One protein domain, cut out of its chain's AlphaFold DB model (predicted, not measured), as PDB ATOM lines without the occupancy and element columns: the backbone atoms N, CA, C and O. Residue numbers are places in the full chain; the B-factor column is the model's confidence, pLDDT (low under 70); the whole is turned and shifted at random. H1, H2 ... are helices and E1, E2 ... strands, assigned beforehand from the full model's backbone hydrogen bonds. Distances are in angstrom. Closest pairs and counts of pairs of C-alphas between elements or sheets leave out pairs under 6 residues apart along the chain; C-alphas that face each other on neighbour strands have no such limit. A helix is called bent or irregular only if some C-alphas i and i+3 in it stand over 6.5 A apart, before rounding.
ATOM      1  N   PHE A 173     241.714 231.848 178.119       71.19
ATOM      2  CA  PHE A 173     242.263 230.664 178.773       71.19
ATOM      3  C   PHE A 173     241.234 230.110 179.745       71.19
ATOM      4  O   PHE A 173     240.782 230.804 180.655       71.19
ATOM      5  N   VAL A 174     240.840 228.859 179.531       77.50
ATOM      6  CA  VAL A 174     239.869 228.177 180.387       77.50
ATOM      7  C   VAL A 174     240.594 227.099 181.165       77.50
ATOM      8  O   VAL A 174     241.186 226.200 180.568       77.50
ATOM      9  N   LEU A 175     240.523 227.197 182.488       80.50
ATOM     10  CA  LEU A 175     240.876 226.137 183.412       80.50
ATOM     11  C   LEU A 175     239.662 225.214 183.562       80.50
ATOM     12  O   LEU A 175     238.574 225.661 183.910       80.50
ATOM     13  N   ALA A 176     239.829 223.925 183.304       82.88
ATOM     14  CA  ALA A 176     238.822 222.916 183.599       82.88
ATOM     15  C   ALA A 176     239.370 221.932 184.629       82.88
ATOM     16  O   ALA A 176     240.497 221.462 184.477       82.88
ATOM     17  N   LEU A 177     238.573 221.633 185.650       83.12
ATOM     18  CA  LEU A 177     238.825 220.608 186.655       83.12
ATOM     19  C   LEU A 177     237.775 219.522 186.489       83.12
ATOM     20  O   LEU A 177     236.582 219.797 186.569       83.12
ATOM     21  N   GLU A 178     238.214 218.294 186.270       85.31
ATOM     22  CA  GLU A 178     237.344 217.129 186.180       85.31
ATOM     23  C   GLU A 178     237.807 216.086 187.191       85.31
ATOM     24  O   GLU A 178     238.989 215.752 187.249       85.31
ATOM     25  N   LEU A 179     236.893 215.583 188.019       83.81
ATOM     26  CA  LEU A 179     237.213 214.491 188.937       83.81
ATOM     27  C   LEU A 179     237.677 213.263 188.152       83.81
ATOM     28  O   LEU A 179     237.011 212.831 187.212       83.81
ATOM     29  N   THR A 180     238.797 212.663 188.560       85.06
ATOM     30  CA  THR A 180     239.221 211.401 187.946       85.06
ATOM     31  C   THR A 180     238.193 210.301 188.244       85.06
ATOM     32  O   THR A 180     237.554 210.330 189.301       85.06
ATOM     33  N   PRO A 181     238.050 209.279 187.378       80.75
ATOM     34  CA  PRO A 181     237.100 208.186 187.606       80.75
ATOM     35  C   PRO A 181     237.293 207.482 188.957       80.75
ATOM     36  O   PRO A 181     236.323 207.076 189.598       80.75
ATOM     37  N   GLY A 182     238.548 207.380 189.415       81.38
ATOM     38  CA  GLY A 182     238.880 206.851 190.736       81.38
ATOM     39  C   GLY A 182     238.271 207.701 191.849       81.38
ATOM     40  O   GLY A 182     237.506 207.184 192.657       81.38
ATOM     41  N   SER A 183     238.536 209.009 191.849       82.19
ATOM     42  CA  SER A 183     238.014 209.940 192.859       82.19
ATOM     43  C   SER A 183     236.496 210.081 192.810       82.19
ATOM     44  O   SER A 183     235.859 210.132 193.856       82.19
ATOM     45  N   ALA A 184     235.905 210.086 191.612       79.50
ATOM     46  CA  ALA A 184     234.456 210.097 191.429       79.50
ATOM     47  C   ALA A 184     233.803 208.848 192.043       79.50
ATOM     48  O   ALA A 184     232.793 208.957 192.732       79.50
ATOM     49  N   SER A 185     234.418 207.671 191.868       76.31
ATOM     50  CA  SER A 185     233.945 206.425 192.484       76.31
ATOM     51  C   SER A 185     234.040 206.465 194.010       76.31
ATOM     52  O   SER A 185     233.143 205.967 194.691       76.31
ATOM     53  N   VAL A 186     235.100 207.071 194.566       77.06
ATOM     54  CA  VAL A 186     235.216 207.225 196.024       77.06
ATOM     55  C   VAL A 186     234.182 208.212 196.562       77.06
ATOM     56  O   VAL A 186     233.537 207.915 197.565       77.06
ATOM     57  N   LEU A 187     233.971 209.340 195.880       76.12
ATOM     58  CA  LEU A 187     232.940 210.308 196.253       76.12
ATOM     59  C   LEU A 187     231.536 209.718 196.164       76.12
ATOM     60  O   LEU A 187     230.748 209.975 197.058       76.12
ATOM     61  N   ALA A 188     231.239 208.892 195.158       73.44
ATOM     62  CA  ALA A 188     229.954 208.201 195.032       73.44
ATOM     63  C   ALA A 188     229.714 207.159 196.143       73.44
ATOM     64  O   ALA A 188     228.572 206.888 196.504       73.44
ATOM     65  N   GLY A 189     230.785 206.572 196.690       67.25
ATOM     66  CA  GLY A 189     230.722 205.724 197.886       67.25
ATOM     67  C   GLY A 189     230.529 206.511 199.189       67.25
ATOM     68  O   GLY A 189     230.223 205.921 200.225       67.25
ATOM     69  N   LEU A 190     230.704 207.831 199.135       67.75
ATOM     70  CA  LEU A 190     230.444 208.783 200.207       67.75
ATOM     71  C   LEU A 190     229.156 209.560 199.891       67.75
ATOM     72  O   LEU A 190     228.597 209.475 198.801       67.75
ATOM     73  N   ASP A 191     228.645 210.319 200.855       69.19
ATOM     74  CA  ASP A 191     227.500 211.203 200.618       69.19
ATOM     75  C   ASP A 191     227.957 212.418 199.784       69.19
ATOM     76  O   ASP A 191     228.325 213.470 200.313       69.19
ATOM     77  N   ALA A 192     228.046 212.216 198.466       60.09
ATOM     78  CA  ALA A 192     228.752 213.074 197.515       60.09
ATOM     79  C   ALA A 192     228.224 214.520 197.451       60.09
ATOM     80  O   ALA A 192     228.970 215.435 197.102       60.09
ATOM     81  N   HIS A 193     226.971 214.749 197.861       64.75
ATOM     82  CA  HIS A 193     226.355 216.083 197.972       64.75
ATOM     83  C   HIS A 193     227.019 216.974 199.026       64.75
ATOM     84  O   HIS A 193     226.743 218.169 199.110       64.75
ATOM     85  N   ARG A 194     227.899 216.399 199.846       72.44
ATOM     86  CA  ARG A 194     228.614 217.107 200.904       72.44
ATOM     87  C   ARG A 194     229.998 217.598 200.482       72.44
ATOM     88  O   ARG A 194     230.705 218.145 201.319       72.44
ATOM     89  N   PHE A 195     230.390 217.406 199.224       78.19
ATOM     90  CA  PHE A 195     231.665 217.888 198.699       78.19
ATOM     91  C   PHE A 195     231.446 218.990 197.663       78.19
ATOM     92  O   PHE A 195     230.675 218.830 196.712       78.19
ATOM     93  N   ARG A 196     232.161 220.106 197.825       83.75
ATOM     94  CA  ARG A 196     232.130 221.238 196.887       83.75
ATOM     95  C   ARG A 196     233.536 221.581 196.430       83.75
ATOM     96  O   ARG A 196     234.493 221.424 197.180       83.75
ATOM     97  N   LEU A 197     233.659 222.053 195.199       81.44
ATOM     98  CA  LEU A 197     234.878 222.640 194.668       81.44
ATOM     99  C   LEU A 197     234.703 224.150 194.627       81.44
ATOM    100  O   LEU A 197     233.734 224.634 194.046       81.44
ATOM    101  N   ARG A 198     235.649 224.882 195.208       78.56
ATOM    102  CA  ARG A 198     235.712 226.335 195.116       78.56
ATOM    103  C   ARG A 198     236.873 226.750 194.223       78.56
ATOM    104  O   ARG A 198     237.991 226.281 194.426       78.56
ATOM    105  N   ILE A 199     236.612 227.637 193.264       74.81
ATOM    106  CA  ILE A 199     237.617 228.251 192.388       74.81
ATOM    107  C   ILE A 199     237.383 229.761 192.354       74.81
ATOM    108  O   ILE A 199     236.357 230.204 191.843       74.81
ATOM    109  N   GLY A 200     238.317 230.557 192.885       58.59
ATOM    110  CA  GLY A 200     238.256 232.024 192.770       58.59
ATOM    111  C   GLY A 200     236.949 232.644 193.290       58.59
ATOM    112  O   GLY A 200     236.432 233.579 192.690       58.59
ATOM    113  N   GLY A 201     236.378 232.084 194.363       59.44
ATOM    114  CA  GLY A 201     235.096 232.506 194.949       59.44
ATOM    115  C   GLY A 201     233.854 231.779 194.416       59.44
ATOM    116  O   GLY A 201     232.820 231.799 195.076       59.44
ATOM    117  N   VAL A 202     233.948 231.070 193.286       60.00
ATOM    118  CA  VAL A 202     232.841 230.274 192.731       60.00
ATOM    119  C   VAL A 202     232.818 228.892 193.374       60.00
ATOM    120  O   VAL A 202     233.802 228.164 193.273       60.00
ATOM    121  N   GLU A 203     231.702 228.511 193.993       70.75
ATOM    122  CA  GLU A 203     231.481 227.171 194.551       70.75
ATOM    123  C   GLU A 203     230.615 226.315 193.616       70.75
ATOM    124  O   GLU A 203     229.553 226.743 193.161       70.75
ATOM    125  N   GLN A 204     231.040 225.078 193.356       74.06
ATOM    126  CA  GLN A 204     230.289 224.101 192.572       74.06
ATOM    127  C   GLN A 204     230.276 222.738 193.270       74.06
ATOM    128  O   GLN A 204     231.307 222.231 193.706       74.06
ATOM    129  N   GLU A 205     229.098 222.121 193.366       76.00
ATOM    130  CA  GLU A 205     228.959 220.772 193.921       76.00
ATOM    131  C   GLU A 205     229.658 219.740 193.029       76.00
ATOM    132  O   GLU A 205     229.480 219.717 191.808       76.00
ATOM    133  N   LEU A 206     230.452 218.866 193.653       71.38
ATOM    134  CA  LEU A 206     231.261 217.870 192.951       71.38
ATOM    135  C   LEU A 206     230.460 216.650 192.481       71.38
ATOM    136  O   LEU A 206     230.990 215.842 191.727       71.38
ATOM    137  N   CYS A 207     229.207 216.499 192.907       64.69
ATOM    138  CA  CYS A 207     228.291 215.453 192.458       64.69
ATOM    139  C   CYS A 207     226.846 215.946 192.628       64.69
ATOM    140  O   CYS A 207     226.315 215.975 193.740       64.69
ATOM    141  N   SER A 208     226.192 216.309 191.524       51.75
ATOM    142  CA  SER A 208     224.734 216.468 191.512       51.75
ATOM    143  C   SER A 208     224.096 215.074 191.431       51.75
ATOM    144  O   SER A 208     224.627 214.231 190.700       51.75
ATOM    145  N   PRO A 209     223.011 214.779 192.171       47.69
ATOM    146  CA  PRO A 209     222.369 213.475 192.093       47.69
ATOM    147  C   PRO A 209     221.862 213.279 190.669       47.69
ATOM    148  O   PRO A 209     220.968 213.990 190.206       47.69
ATOM    149  N   ALA A 210     222.474 212.333 189.963       45.00
ATOM    150  CA  ALA A 210     222.049 211.934 188.639       45.00
ATOM    151  C   ALA A 210     220.576 211.508 188.699       45.00
ATOM    152  O   ALA A 210     220.223 210.531 189.359       45.00
ATOM    153  N   GLY A 211     219.715 212.235 187.985       43.12
ATOM    154  CA  GLY A 211     218.519 211.617 187.431       43.12
ATOM    155  C   GLY A 211     218.977 210.465 186.538       43.12
ATOM    156  O   GLY A 211     219.905 210.637 185.753       43.12
ATOM    157  N   GLU A 212     218.366 209.297 186.709       44.09
ATOM    158  CA  GLU A 212     218.776 207.980 186.196       44.09
ATOM    159  C   GLU A 212     218.860 207.829 184.658       44.09
ATOM    160  O   GLU A 212     218.954 206.711 184.157       44.09
ATOM    161  N   GLU A 213     218.860 208.906 183.872       42.88
ATOM    162  CA  GLU A 213     218.931 208.824 182.412       42.88
ATOM    163  C   GLU A 213     220.320 209.207 181.875       42.88
ATOM    164  O   GLU A 213     220.648 210.369 181.657       42.88
ATOM    165  N   GLU A 214     221.109 208.152 181.651       41.59
ATOM    166  CA  GLU A 214     222.174 207.998 180.650       41.59
ATOM    167  C   GLU A 214     223.263 209.083 180.550       41.59
ATOM    168  O   GLU A 214     223.193 210.034 179.769       41.59
ATOM    169  N   GLY A 215     224.384 208.792 181.216       42.97
ATOM    170  CA  GLY A 215     225.715 209.250 180.825       42.97
ATOM    171  C   GLY A 215     226.540 209.702 182.018       42.97
ATOM    172  O   GLY A 215     226.336 210.803 182.512       42.97
ATOM    173  N   GLU A 216     227.479 208.856 182.445       44.88
ATOM    174  CA  GLU A 216     228.547 209.136 183.415       44.88
ATOM    175  C   GLU A 216     229.298 210.432 183.061       44.88
ATOM    176  O   GLU A 216     230.320 210.427 182.378       44.88
ATOM    177  N   GLY A 217     228.777 211.577 183.487       50.12
ATOM    178  CA  GLY A 217     229.497 212.837 183.466       50.12
ATOM    179  C   GLY A 217     230.171 213.005 184.812       50.12
ATOM    180  O   GLY A 217     229.507 213.394 185.771       50.12
ATOM    181  N   ALA A 218     231.470 212.714 184.901       57.34
ATOM    182  CA  ALA A 218     232.268 213.181 186.028       57.34
ATOM    183  C   ALA A 218     232.041 214.694 186.190       57.34
ATOM    184  O   ALA A 218     231.939 215.417 185.193       57.34
ATOM    185  N   ALA A 219     231.900 215.180 187.426       65.69
ATOM    186  CA  ALA A 219     231.669 216.600 187.631       65.69
ATOM    187  C   ALA A 219     232.855 217.391 187.083       65.69
ATOM    188  O   ALA A 219     233.995 217.259 187.539       65.69
ATOM    189  N   ARG A 220     232.550 218.186 186.061       72.88
ATOM    190  CA  ARG A 220     233.490 219.060 185.386       72.88
ATOM    191  C   ARG A 220     233.161 220.492 185.757       72.88
ATOM    192  O   ARG A 220     232.075 220.986 185.458       72.88
ATOM    193  N   VAL A 221     234.125 221.151 186.377       72.25
ATOM    194  CA  VAL A 221     234.086 222.571 186.706       72.25
ATOM    195  C   VAL A 221     234.947 223.308 185.694       72.25
ATOM    196  O   VAL A 221     236.053 222.872 185.376       72.25
ATOM    197  N   GLN A 222     234.437 224.407 185.151       72.56
ATOM    198  CA  GLN A 222     235.188 225.277 184.252       72.56
ATOM    199  C   GLN A 222     235.287 226.659 184.881       72.56
ATOM    200  O   GLN A 222     234.294 227.198 185.354       72.56
ATOM    201  N   HIS A 223     236.487 227.225 184.864       66.81
ATOM    202  CA  HIS A 223     236.780 228.558 185.351       66.81
ATOM    203  C   HIS A 223     237.593 229.312 184.302       66.81
ATOM    204  O   HIS A 223     238.563 228.794 183.744       66.81
ATOM    205  N   THR A 224     237.183 230.539 184.009       66.44
ATOM    206  CA  THR A 224     237.869 231.370 183.019       66.44
ATOM    207  C   THR A 224     238.963 232.162 183.714       66.44
ATOM    208  O   THR A 224     238.687 232.885 184.663       66.44
ATOM    209  N   LEU A 225     240.205 232.050 183.240       64.00
ATOM    210  CA  LEU A 225     241.311 232.831 183.788       64.00
ATOM    211  C   LEU A 225     241.181 234.275 183.294       64.00
ATOM    212  O   LEU A 225     241.500 234.596 182.146       64.00
ATOM    213  N   VAL A 226     240.645 235.136 184.159       58.03
ATOM    214  CA  VAL A 226     240.402 236.550 183.861       58.03
ATOM    215  C   VAL A 226     241.748 237.269 183.706       58.03
ATOM    216  O   VAL A 226     242.632 237.131 184.547       58.03
ATOM    217  N   LEU A 227     241.898 238.069 182.644       60.44
ATOM    218  CA  LEU A 227     243.105 238.854 182.343       60.44
ATOM    219  C   LEU A 227     244.365 238.035 182.046       60.44
ATOM    220  O   LEU A 227     245.434 238.337 182.574       60.44
ATOM    221  N   VAL A 228     244.284 237.040 181.171       65.00
ATOM    222  CA  VAL A 228     245.468 236.378 180.605       65.00
ATOM    223  C   VAL A 228     245.496 236.669 179.109       65.00
ATOM    224  O   VAL A 228     244.600 236.238 178.391       65.00
ATOM    225  N   ASP A 229     246.504 237.415 178.648       63.41
ATOM    226  CA  ASP A 229     246.548 237.901 177.251       63.41
ATOM    227  C   ASP A 229     247.424 236.997 176.375       63.41
ATOM    228  O   ASP A 229     247.375 237.039 175.144       63.41
ATOM    229  N   SER A 230     248.239 236.158 177.016       74.12
ATOM    230  CA  SER A 230     249.164 235.239 176.368       74.12
ATOM    231  C   SER A 230     249.361 233.970 177.196       74.12
ATOM    232  O   SER A 230     249.175 233.958 178.411       74.12
ATOM    233  N   TRP A 231     249.784 232.890 176.536       79.56
ATOM    234  CA  TRP A 231     250.063 231.613 177.204       79.56
ATOM    235  C   TRP A 231     251.153 231.750 178.286       79.56
ATOM    236  O   TRP A 231     251.115 231.060 179.299       79.56
ATOM    237  N   GLU A 232     252.094 232.682 178.102       81.62
ATOM    238  CA  GLU A 232     253.202 232.949 179.030       81.62
ATOM    239  C   GLU A 232     252.731 233.471 180.397       81.62
ATOM    240  O   GLU A 232     253.422 233.295 181.397       81.62
ATOM    241  N   GLU A 233     251.543 234.076 180.459       75.19
ATOM    242  CA  GLU A 233     250.964 234.629 181.687       75.19
ATOM    243  C   GLU A 233     250.118 233.612 182.467       75.19
ATOM    244  O   GLU A 233     249.857 233.808 183.657       75.19
ATOM    245  N   VAL A 234     249.715 232.504 181.832       80.06
ATOM    246  CA  VAL A 234     248.878 231.462 182.450       80.06
ATOM    247  C   VAL A 234     249.494 230.913 183.749       80.06
ATOM    248  O   VAL A 234     248.753 230.809 184.728       80.06
ATOM    249  N   PRO A 235     250.806 230.594 183.845       83.38
ATOM    250  CA  PRO A 235     251.396 230.095 185.089       83.38
ATOM    251  C   PRO A 235     251.233 231.063 186.265       83.38
ATOM    252  O   PRO A 235     250.945 230.638 187.382       83.38
ATOM    253  N   LEU A 236     251.387 232.366 186.007       75.88
ATOM    254  CA  LEU A 236     251.239 233.399 187.026       75.88
ATOM    255  C   LEU A 236     249.775 233.520 187.467       75.88
ATOM    256  O   LEU A 236     249.506 233.582 188.664       75.88
ATOM    257  N   ALA A 237     248.834 233.488 186.520       72.00
ATOM    258  CA  ALA A 237     247.404 233.514 186.820       72.00
ATOM    259  C   ALA A 237     246.964 232.299 187.653       72.00
ATOM    260  O   ALA A 237     246.278 232.461 188.658       72.00
ATOM    261  N   LEU A 238     247.423 231.095 187.296       79.62
ATOM    262  CA  LEU A 238     247.168 229.872 188.062       79.62
ATOM    263  C   LEU A 238     247.776 229.924 189.469       79.62
ATOM    264  O   LEU A 238     247.165 229.428 190.408       79.62
ATOM    265  N   SER A 239     248.955 230.532 189.632       78.19
ATOM    266  CA  SER A 239     249.612 230.648 190.943       78.19
ATOM    267  C   SER A 239     248.871 231.555 191.931       78.19
ATOM    268  O   SER A 239     249.026 231.395 193.138       78.19
ATOM    269  N   GLY A 240     248.073 232.497 191.420       70.44
ATOM    270  CA  GLY A 240     247.233 233.382 192.228       70.44
ATOM    271  C   GLY A 240     245.820 232.847 192.464       70.44
ATOM    272  O   GLY A 240     245.041 233.511 193.142       70.44
ATOM    273  N   LEU A 241     245.473 231.693 191.887       75.62
ATOM    274  CA  LEU A 241     244.131 231.135 191.964       75.62
ATOM    275  C   LEU A 241     243.999 230.219 193.182       75.62
ATOM    276  O   LEU A 241     244.660 229.186 193.275       75.62
ATOM    277  N   GLU A 242     243.091 230.566 194.088       79.38
ATOM    278  CA  GLU A 242     242.724 229.688 195.195       79.38
ATOM    279  C   GLU A 242     241.712 228.642 194.719       79.38
ATOM    280  O   GLU A 242     240.568 228.961 194.373       79.38
ATOM    281  N   VAL A 243     242.153 227.382 194.704       83.19
ATOM    282  CA  VAL A 243     241.309 226.217 194.437       83.19
ATOM    283  C   VAL A 243     241.291 225.336 195.673       83.19
ATOM    284  O   VAL A 243     242.342 224.892 196.133       83.19
ATOM    285  N   CYS A 244     240.107 225.054 196.206       87.62
ATOM    286  CA  CYS A 244     239.961 224.149 197.340       87.62
ATOM    287  C   CYS A 244     238.745 223.238 197.190       87.62
ATOM    288  O   CYS A 244     237.740 223.586 196.573       87.62
ATOM    289  N   VAL A 245     238.852 222.047 197.767       87.19
ATOM    290  CA  VAL A 245     237.724 221.159 198.005       87.19
ATOM    291  C   VAL A 245     237.206 221.446 199.403       87.19
ATOM    292  O   VAL A 245     237.933 221.291 200.376       87.19
ATOM    293  N   GLN A 246     235.943 221.824 199.513       86.00
ATOM    294  CA  GLN A 246     235.240 221.841 200.784       86.00
ATOM    295  C   GLN A 246     234.749 220.426 201.073       86.00
ATOM    296  O   GLN A 246     233.874 219.902 200.376       86.00
ATOM    297  N   ALA A 247     235.348 219.800 202.081       83.56
ATOM    298  CA  ALA A 247     234.982 218.479 202.569       83.56
ATOM    299  C   ALA A 247     234.343 218.592 203.960       83.56
ATOM    300  O   ALA A 247     234.685 219.496 204.718       83.56
ATOM    301  N   PRO A 248     233.438 217.685 204.355       78.62
ATOM    302  CA  PRO A 248     232.913 217.676 205.715       78.62
ATOM    303  C   PRO A 248     234.031 217.395 206.716       78.62
ATOM    304  O   PRO A 248     234.763 216.417 206.551       78.62
ATOM    305  N   SER A 249     234.139 218.196 207.777       77.56
ATOM    306  CA  SER A 249     235.120 217.921 208.825       77.56
ATOM    307  C   SER A 249     234.835 216.555 209.466       77.56
ATOM    308  O   SER A 249     233.717 216.271 209.910       77.56
ATOM    309  N   ALA A 250     235.850 215.687 209.548       63.47
ATOM    310  CA  ALA A 250     235.725 214.347 210.136       63.47
ATOM    311  C   ALA A 250     235.391 214.344 211.644       63.47
ATOM    312  O   ALA A 250     235.167 213.280 212.222       63.47
ATOM    313  N   ALA A 251     235.312 215.510 212.291       48.84
ATOM    314  CA  ALA A 251     235.031 215.656 213.717       48.84
ATOM    315  C   ALA A 251     233.590 215.287 214.148       48.84
ATOM    316  O   ALA A 251     233.274 215.360 215.334       48.84
ATOM    317  N   LEU A 252     232.710 214.851 213.238       48.75
ATOM    318  CA  LEU A 252     231.289 214.624 213.530       48.75
ATOM    319  C   LEU A 252     230.810 213.217 213.166       48.75
ATOM    320  O   LEU A 252     229.857 213.028 212.415       48.75
ATOM    321  N   GLN A 253     231.451 212.204 213.752       48.06
ATOM    322  CA  GLN A 253     230.898 210.844 213.808       48.06
ATOM    323  C   GLN A 253     230.095 210.556 215.089       48.06
ATOM    324  O   GLN A 253     229.666 209.424 215.299       48.06
ATOM    325  N   SER A 254     229.820 211.545 215.949       48.88
ATOM    326  CA  SER A 254     228.986 211.302 217.137       48.88
ATOM    327  C   SER A 254     228.193 212.529 217.599       48.88
ATOM    328  O   SER A 254     228.586 213.211 218.543       48.88
ATOM    329  N   GLY A 255     227.045 212.807 216.985       49.47
ATOM    330  CA  GLY A 255     226.080 213.754 217.559       49.47
ATOM    331  C   GLY A 255     225.126 214.345 216.533       49.47
ATOM    332  O   GLY A 255     225.558 214.896 215.532       49.47
ATOM    333  N   ALA A 256     223.827 214.220 216.792       49.47
ATOM    334  CA  ALA A 256     222.745 214.439 215.835       49.47
ATOM    335  C   ALA A 256     222.349 215.909 215.567       49.47
ATOM    336  O   ALA A 256     221.297 216.112 214.983       49.47
ATOM    337  N   ASP A 257     223.153 216.913 215.935       51.22
ATOM    338  CA  ASP A 257     222.796 218.343 215.768       51.22
ATOM    339  C   ASP A 257     224.015 219.230 215.449       51.22
ATOM    340  O   ASP A 257     224.201 220.313 216.002       51.22
ATOM    341  N   ALA A 258     224.910 218.750 214.590       48.72
ATOM    342  CA  ALA A 258     226.135 219.471 214.298       48.72
ATOM    343  C   ALA A 258     226.007 220.386 213.077       48.72
ATOM    344  O   ALA A 258     225.662 219.944 211.979       48.72
ATOM    345  N   ILE A 259     226.322 221.660 213.302       54.97
ATOM    346  CA  ILE A 259     226.593 222.670 212.279       54.97
ATOM    347  C   ILE A 259     227.533 222.041 211.238       54.97
ATOM    348  O   ILE A 259     228.496 221.362 211.602       54.97
ATOM    349  N   GLN A 260     227.199 222.174 209.951       61.53
ATOM    350  CA  GLN A 260     227.995 221.605 208.862       61.53
ATOM    351  C   GLN A 260     229.319 222.368 208.740       61.53
ATOM    352  O   GLN A 260     229.452 223.266 207.915       61.53
ATOM    353  N   ASP A 261     230.292 222.011 209.571       71.06
ATOM    354  CA  ASP A 261     231.649 222.523 209.456       71.06
ATOM    355  C   ASP A 261     232.320 221.857 208.246       71.06
ATOM    356  O   ASP A 261     232.505 220.632 208.198       71.06
ATOM    357  N   PHE A 262     232.659 222.676 207.251       79.38
ATOM    358  CA  PHE A 262     233.452 222.275 206.096       79.38
ATOM    359  C   PHE A 262     234.918 222.630 206.334       79.38
ATOM    360  O   PHE A 262     235.248 223.713 206.812       79.38
ATOM    361  N   GLU A 263     235.797 221.704 205.982       84.69
ATOM    362  CA  GLU A 263     237.232 221.917 205.919       84.69
ATOM    363  C   GLU A 263     237.616 222.240 204.473       84.69
ATOM    364  O   GLU A 263     237.254 221.512 203.544       84.69
ATOM    365  N   GLU A 264     238.329 223.348 204.278       86.25
ATOM    366  CA  GLU A 264     238.853 223.740 202.972       86.25
ATOM    367  C   GLU A 264     240.193 223.049 202.726       86.25
ATOM    368  O   GLU A 264     241.212 223.379 203.332       86.25
ATOM    369  N   LEU A 265     240.189 222.085 201.814       87.31
ATOM    370  CA  LEU A 265     241.353 221.298 201.434       87.31
ATOM    371  C   LEU A 265     241.909 221.852 200.119       87.31
ATOM    372  O   LEU A 265     241.287 221.656 199.071       87.31
ATOM    373  N   PRO A 266     243.048 222.565 200.130       87.75
ATOM    374  CA  PRO A 266     243.568 223.189 198.922       87.75
ATOM    375  C   PRO A 266     243.941 222.134 197.874       87.75
ATOM    376  O   PRO A 266     244.361 221.020 198.200       87.75
ATOM    377  N   VAL A 267     243.764 222.490 196.603       88.38
ATOM    378  CA  VAL A 267     244.167 221.687 195.445       88.38
ATOM    379  C   VAL A 267     245.510 222.200 194.949       88.38
ATOM    380  O   VAL A 267     245.650 223.376 194.617       88.38
ATOM    381  N   ASP A 268     246.504 221.318 194.892       88.50
ATOM    382  CA  ASP A 268     247.848 221.690 194.463       88.50
ATOM    383  C   ASP A 268     247.935 221.784 192.933       88.50
ATOM    384  O   ASP A 268     248.023 220.778 192.226       88.50
ATOM    385  N   LEU A 269     247.943 223.012 192.414       87.44
ATOM    386  CA  LEU A 269     248.074 223.292 190.982       87.44
ATOM    387  C   LEU A 269     249.527 223.257 190.473       87.44
ATOM    388  O   LEU A 269     249.753 223.496 189.286       87.44
ATOM    389  N   SER A 270     250.525 222.954 191.313       89.06
ATOM    390  CA  SER A 270     251.950 223.046 190.949       89.06
ATOM    391  C   SER A 270     252.319 222.212 189.721       89.06
ATOM    392  O   SER A 270     253.091 222.664 188.873       89.06
ATOM    393  N   ALA A 271     251.739 221.015 189.586       87.19
ATOM    394  CA  ALA A 271     251.965 220.146 188.432       87.19
ATOM    395  C   ALA A 271     251.433 220.766 187.127       87.19
ATOM    396  O   ALA A 271     252.113 220.735 186.100       87.19
ATOM    397  N   LEU A 272     250.250 221.385 187.178       88.19
ATOM    398  CA  LEU A 272     249.656 222.097 186.048       88.19
ATOM    399  C   LEU A 272     250.461 223.351 185.696       88.19
ATOM    400  O   LEU A 272     250.762 223.570 184.527       88.19
ATOM    401  N   ILE A 273     250.863 224.137 186.695       87.38
ATOM    402  CA  ILE A 273     251.688 225.340 186.514       87.38
ATOM    403  C   ILE A 273     253.010 224.978 185.827       87.38
ATOM    404  O   ILE A 273     253.390 225.621 184.848       87.38
ATOM    405  N   ALA A 274     253.685 223.920 186.285       88.31
ATOM    406  CA  ALA A 274     254.918 223.435 185.671       88.31
ATOM    407  C   ALA A 274     254.696 222.944 184.229       88.31
ATOM    408  O   ALA A 274     255.511 223.232 183.350       88.31
ATOM    409  N   ALA A 275     253.589 222.240 183.970       87.00
ATOM    410  CA  ALA A 275     253.242 221.753 182.637       87.00
ATOM    411  C   ALA A 275     252.928 222.898 181.657       87.00
ATOM    412  O   ALA A 275     253.337 222.842 180.499       87.00
ATOM    413  N   VAL A 276     252.246 223.948 182.117       85.25
ATOM    414  CA  VAL A 276     251.936 225.146 181.322       85.25
ATOM    415  C   VAL A 276     253.195 225.972 181.046       85.25
ATOM    416  O   VAL A 276     253.348 226.486 179.938       85.25
ATOM    417  N   ALA A 277     254.093 226.092 182.028       85.06
ATOM    418  CA  ALA A 277     255.351 226.830 181.903       85.06
ATOM    419  C   ALA A 277     256.382 226.129 180.998       85.06
ATOM    420  O   ALA A 277     257.343 226.757 180.547       85.06
ATOM    421  N   ALA A 278     256.210 224.832 180.727       85.25
ATOM    422  CA  ALA A 278     257.055 224.114 179.789       85.25
ATOM    423  C   ALA A 278     256.808 224.611 178.347       85.25
ATOM    424  O   ALA A 278     255.658 224.836 177.963       85.25
ATOM    425  N   PRO A 279     257.862 224.746 177.515       66.44
ATOM    426  CA  PRO A 279     257.726 225.177 176.129       66.44
ATOM    427  C   PRO A 279     256.933 224.136 175.330       66.44
ATOM    428  O   PRO A 279     257.473 223.148 174.834       66.44
ATOM    429  N   SER A 280     255.629 224.360 175.223       60.56
ATOM    430  CA  SER A 280     254.694 223.567 174.435       60.56
ATOM    431  C   SER A 280     254.106 224.464 173.341       60.56
ATOM    432  O   SER A 280     253.778 225.623 173.579       60.56
ATOM    433  N   GLY A 281     254.030 223.969 172.101       56.25
ATOM    434  CA  GLY A 281     253.508 224.716 170.941       56.25
ATOM    435  C   GLY A 281     251.978 224.846 170.953       56.25
ATOM    436  O   GLY A 281     251.326 224.424 170.004       56.25
ATOM    437  N   GLY A 282     251.423 225.323 172.069       55.03
ATOM    438  CA  GLY A 282     250.153 224.880 172.644       55.03
ATOM    439  C   GLY A 282     248.842 225.445 172.085       55.03
ATOM    440  O   GLY A 282     248.736 226.599 171.676       55.03
ATOM    441  N   GLY A 283     247.819 224.587 172.181       67.12
ATOM    442  CA  GLY A 283     246.396 224.944 172.257       67.12
ATOM    443  C   GLY A 283     245.731 224.470 173.563       67.12
ATOM    444  O   GLY A 283     244.777 225.093 174.013       67.12
ATOM    445  N   ALA A 284     246.248 223.418 174.216       81.19
ATOM    446  CA  ALA A 284     245.818 222.975 175.545       81.19
ATOM    447  C   ALA A 284     246.910 222.161 176.260       81.19
ATOM    448  O   ALA A 284     247.685 221.459 175.611       81.19
ATOM    449  N   VAL A 285     246.938 222.234 177.590       86.06
ATOM    450  CA  VAL A 285     247.788 221.443 178.490       86.06
ATOM    451  C   VAL A 285     246.896 220.765 179.517       86.06
ATOM    452  O   VAL A 285     245.959 221.378 180.017       86.06
ATOM    453  N   VAL A 286     247.188 219.502 179.818       87.25
ATOM    454  CA  VAL A 286     246.469 218.694 180.808       87.25
ATOM    455  C   VAL A 286     247.475 218.180 181.833       87.25
ATOM    456  O   VAL A 286     248.563 217.746 181.457       87.25
ATOM    457  N   ALA A 287     247.115 218.223 183.109       87.12
ATOM    458  CA  ALA A 287     247.876 217.663 184.214       87.12
ATOM    459  C   ALA A 287     246.925 217.029 185.231       87.12
ATOM    460  O   ALA A 287     245.787 217.469 185.382       87.12
ATOM    461  N   GLU A 288     247.387 216.013 185.949       87.38
ATOM    462  CA  GLU A 288     246.678 215.531 187.130       87.38
ATOM    463  C   GLU A 288     247.125 216.334 188.350       87.38
ATOM    464  O   GLU A 288     248.320 216.554 188.555       87.38
ATOM    465  N   VAL A 289     246.158 216.780 189.145       86.25
ATOM    466  CA  VAL A 289     246.381 217.483 190.412       86.25
ATOM    467  C   VAL A 289     245.644 216.760 191.528       86.25
ATOM    468  O   VAL A 289     244.678 216.038 191.280       86.25
ATOM    469  N   ALA A 290     246.088 216.957 192.763       84.69
ATOM    470  CA  ALA A 290     245.468 216.355 193.933       84.69
ATOM    471  C   ALA A 290     245.077 217.429 194.951       84.69
ATOM    472  O   ALA A 290     245.761 218.445 195.093       84.69
ATOM    473  N   SER A 291     243.982 217.196 195.668       82.38
ATOM    474  CA  SER A 291     243.708 217.897 196.917       82.38
ATOM    475  C   SER A 291     244.673 217.430 198.003       82.38
ATOM    476  O   SER A 291     245.221 216.325 197.938       82.38
ATOM    477  N   CYS A 292     244.806 218.222 199.063       80.69
ATOM    478  CA  CYS A 292     245.327 217.714 200.328       80.69
ATOM    479  C   CYS A 292     244.541 216.482 200.819       80.69
ATOM    480  O   CYS A 292     243.434 216.191 200.348       80.69
ATOM    481  N   GLU A 293     245.149 215.751 201.758       78.25
ATOM    482  CA  GLU A 293     244.577 214.547 202.360       78.25
ATOM    483  C   GLU A 293     243.153 214.825 202.850       78.25
ATOM    484  O   GLU A 293     242.933 215.692 203.694       78.25
ATOM    485  N   VAL A 294     242.183 214.098 202.289       73.81
ATOM    486  CA  VAL A 294     240.787 214.214 202.703       73.81
ATOM    487  C   VAL A 294     240.570 213.276 203.889       73.81
ATOM    488  O   VAL A 294     240.796 212.065 203.752       73.81
ATOM    489  N   PRO A 295     240.112 213.783 205.046       66.12
ATOM    490  CA  PRO A 295     239.826 212.944 206.197       66.12
ATOM    491  C   PRO A 295     238.895 211.773 205.842       66.12
ATOM    492  O   PRO A 295     237.807 211.960 205.302       66.12
ATOM    493  N   GLY A 296     239.326 210.543 206.139       66.44
ATOM    494  CA  GLY A 296     238.554 209.320 205.868       66.44
ATOM    495  C   GLY A 296     238.724 208.711 204.468       66.44
ATOM    496  O   GLY A 296     238.220 207.616 204.233       66.44
ATOM    497  N   LEU A 297     239.472 209.360 203.572       67.75
ATOM    498  CA  LEU A 297     239.710 208.924 202.184       67.75
ATOM    499  C   LEU A 297     241.132 208.362 201.958       67.75
ATOM    500  O   LEU A 297     241.458 207.895 200.867       67.75
ATOM    501  N   GLY A 298     241.965 208.362 203.004       66.19
ATOM    502  CA  GLY A 298     243.368 207.948 202.962       66.19
ATOM    503  C   GLY A 298     244.307 209.044 202.446       66.19
ATOM    504  O   GLY A 298     243.875 210.090 201.966       66.19
ATOM    505  N   SER A 299     245.614 208.776 202.504       69.19
ATOM    506  CA  SER A 299     246.686 209.765 202.296       69.19
ATOM    507  C   SER A 299     246.823 210.325 200.875       69.19
ATOM    508  O   SER A 299     247.724 211.120 200.622       69.19
ATOM    509  N   ALA A 300     245.997 209.876 199.928       66.38
ATOM    510  CA  ALA A 300     246.104 210.239 198.515       66.38
ATOM    511  C   ALA A 300     245.195 211.412 198.096       66.38
ATOM    512  O   ALA A 300     245.378 211.937 196.999       66.38
ATOM    513  N   GLY A 301     244.251 211.837 198.947       81.00
ATOM    514  CA  GLY A 301     243.319 212.929 198.631       81.00
ATOM    515  C   GLY A 301     242.386 212.629 197.446       81.00
ATOM    516  O   GLY A 301     242.261 211.485 197.002       81.00
ATOM    517  N   LEU A 302     241.706 213.659 196.937       83.44
ATOM    518  CA  LEU A 302     240.947 213.597 195.686       83.44
ATOM    519  C   LEU A 302     241.839 214.038 194.532       83.44
ATOM    520  O   LEU A 302     242.498 215.071 194.606       83.44
ATOM    521  N   THR A 303     241.826 213.278 193.445       87.50
ATOM    522  CA  THR A 303     242.572 213.599 192.225       87.50
ATOM    523  C   THR A 303     241.650 214.154 191.145       87.50
ATOM    524  O   THR A 303     240.530 213.671 190.944       87.50
ATOM    525  N   PHE A 304     242.151 215.153 190.428       86.94
ATOM    526  CA  PHE A 304     241.470 215.840 189.341       86.94
ATOM    527  C   PHE A 304     242.333 215.791 188.084       86.94
ATOM    528  O   PHE A 304     243.538 216.041 188.134       86.94
ATOM    529  N   SER A 305     241.706 215.534 186.942       88.25
ATOM    530  CA  SER A 305     242.267 215.898 185.649       88.25
ATOM    531  C   SER A 305     242.035 217.394 185.447       88.25
ATOM    532  O   SER A 305     240.900 217.855 185.321       88.25
ATOM    533  N   THR A 306     243.113 218.171 185.473       86.44
ATOM    534  CA  THR A 306     243.089 219.604 185.171       86.44
ATOM    535  C   THR A 306     243.543 219.863 183.758       86.44
ATOM    536  O   THR A 306     244.541 219.305 183.316       86.44
ATOM    537  N   SER A 307     242.877 220.775 183.063       85.38
ATOM    538  CA  SER A 307     243.347 221.260 181.771       85.38
ATOM    539  C   SER A 307     243.284 222.772 181.687       85.38
ATOM    540  O   SER A 307     242.273 223.346 182.083       85.38
ATOM    541  N   VAL A 308     244.296 223.398 181.094       85.50
ATOM    542  CA  VAL A 308     244.192 224.770 180.596       85.50
ATOM    543  C   VAL A 308     244.222 224.745 179.083       85.50
ATOM    544  O   VAL A 308     245.146 224.196 178.490       85.50
ATOM    545  N   ALA A 309     243.219 225.343 178.454       81.38
ATOM    546  CA  ALA A 309     243.151 225.464 177.006       81.38
ATOM    547  C   ALA A 309     243.064 226.925 176.581       81.38
ATOM    548  O   ALA A 309     242.314 227.703 177.172       81.38
ATOM    549  N   ALA A 310     243.806 227.267 175.528       73.38
ATOM    550  CA  ALA A 310     243.606 228.489 174.775       73.38
ATOM    551  C   ALA A 310     242.405 228.272 173.852       73.38
ATOM    552  O   ALA A 310     242.455 227.514 172.885       73.38
ATOM    553  N   VAL A 311     241.300 228.931 174.162       64.25
ATOM    554  CA  VAL A 311     240.063 228.840 173.405       64.25
ATOM    555  C   VAL A 311     240.040 229.966 172.379       64.25
ATOM    556  O   VAL A 311     239.962 231.150 172.721       64.25
ATOM    557  N   ARG A 312     240.103 229.596 171.095       52.78
ATOM    558  CA  ARG A 312     239.827 230.517 169.989       52.78
ATOM    559  C   ARG A 312     238.323 230.624 169.788       52.78
ATOM    560  O   ARG A 312     237.652 229.654 169.447       52.78
ATOM    561  N   TRP A 313     237.804 231.837 169.935       43.41
ATOM    562  CA  TRP A 313     236.377 232.148 169.810       43.41
ATOM    563  C   TRP A 313     235.730 231.644 168.507       43.41
ATOM    564  O   TRP A 313     234.576 231.217 168.516       43.41
ATOM    565  N   SER A 314     236.465 231.638 167.392       38.59
ATOM    566  CA  SER A 314     235.962 231.152 166.098       38.59
ATOM    567  C   SER A 314     235.646 229.653 166.077       38.59
ATOM    568  O   SER A 314     234.816 229.222 165.281       38.59
ATOM    569  N   GLU A 315     236.288 228.855 166.932       40.72
ATOM    570  CA  GLU A 315     236.136 227.393 166.952       40.72
ATOM    571  C   GLU A 315     234.941 226.941 167.810       40.72
ATOM    572  O   GLU A 315     234.350 225.905 167.522       40.72
ATOM    573  N   GLN A 316     234.503 227.748 168.789       39.38
ATOM    574  CA  GLN A 316     233.309 227.462 169.604       39.38
ATOM    575  C   GLN A 316     231.990 227.917 168.958       39.38
ATOM    576  O   GLN A 316     230.957 227.288 169.169       39.38
ATOM    577  N   LEU A 317     232.004 228.971 168.135       33.62
ATOM    578  CA  LEU A 317     230.803 229.462 167.437       33.62
ATOM    579  C   LEU A 317     230.441 228.637 166.183       33.62
ATOM    580  O   LEU A 317     229.328 228.747 165.671       33.62
ATOM    581  N   GLY A 318     231.364 227.810 165.680       28.08
ATOM    582  CA  GLY A 318     231.216 227.067 164.421       28.08
ATOM    583  C   GLY A 318     230.422 225.756 164.497       28.08
ATOM    584  O   GLY A 318     230.177 225.139 163.460       28.08
TER     585      GLY A 318
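AT A GLANCE: This is residues 173 to 318 of the 412 residues of the protein "Hypothetical protein" of Polarella glacialis (UniProt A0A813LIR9). A strongly twisted wall of four strands, E4 E1 E8 E7, has one face covered partly by H2 and H3 and partly by a second four-stranded sheet, E3 E2 E5 E6, in a partial sandwich. H1 sits beside the strands on the wall's opposite face, and residues 210 to 215, 253 to 259 and 313 to 318 stick out. The printed part has 146 residues, with elements E1 H1 E2 E3 E4 H2 E5 E6 H3 E7 E8 H4; both sheets are antiparallel and the class is mixed, helices and strands. The whole is compact, with a radius of gyration of the C-alphas of 16.6 A, and elongated, spanning 54 by 35 by 24 A.

IN THESE COORDINATES: E1, residues 173 to 179, begins at C-alpha 173 (242.263, 230.664, 178.773) and measures 19.8 A. H1 is residues 181 to 188, E2 196 to 199, E3 202 to 205 and E4 220 to 224. H2, residues 231 to 239, measures 13.8 A and is irregular, but only just: C-alphas 232 and 235 are 6.9 A apart. E5, residues 243 to 248, measures 16.5 A; E6 is 262 to 266 and H3 270 to 277. E7, residues 284 to 290, measures 19.5 A. E8, residues 303 to 311, measures 24.3 A and ends at C-alpha 311 (240.063, 228.840, 173.405). H4 is residues 313 to 316.

HOW THE PARTS SIT: In the first sheet, N 221 and O 177 of E4 and E1 are 2.8 A apart, N 176 and O 307 of E1 and E8 2.8 A, and N 287 and O 306 of the hairpin E7 and E8 2.8 A, within hydrogen-bond range. H3 is over E7, along it at 7 degrees on the local plane, with C-alphas Leu 272 and Ala 287 closest at 5.1 A. On the same face H2 touches H3, closest C-alphas Pro 235 and Ile 273 at 5.0 A, with a shallow tilt of 17 degrees, opposite ways; with the sheet they make two layers, helices on one face. H1 is over none of the strands. In the second sheet, N 197 and O 204 of the hairpin E2 and E3, N 198 and O 244 of E2 and E5, and N 245 and O 265 of the hairpin E5 and E6 are each 2.8 A apart. The sheets form a sandwich, two sheets face to face, 9.9 A centre to centre. H4 is on neither sheet. Every O i to N i+4 pair is within range in H1 and H3, 3 of 5 in H2; H4 is too short for one.

THE WHOLE: The C-alphas of Ala 256 and Gly 281 are farthest apart, 55.4 A. The printed part has no cut. The links E3 to E4, E5 to E6 and E7 to E8 are long. Mean pLDDT of the printed part is 70.9; 58 residues are under 70, among them 207 to 219, 250 to 260 and 311 to 318.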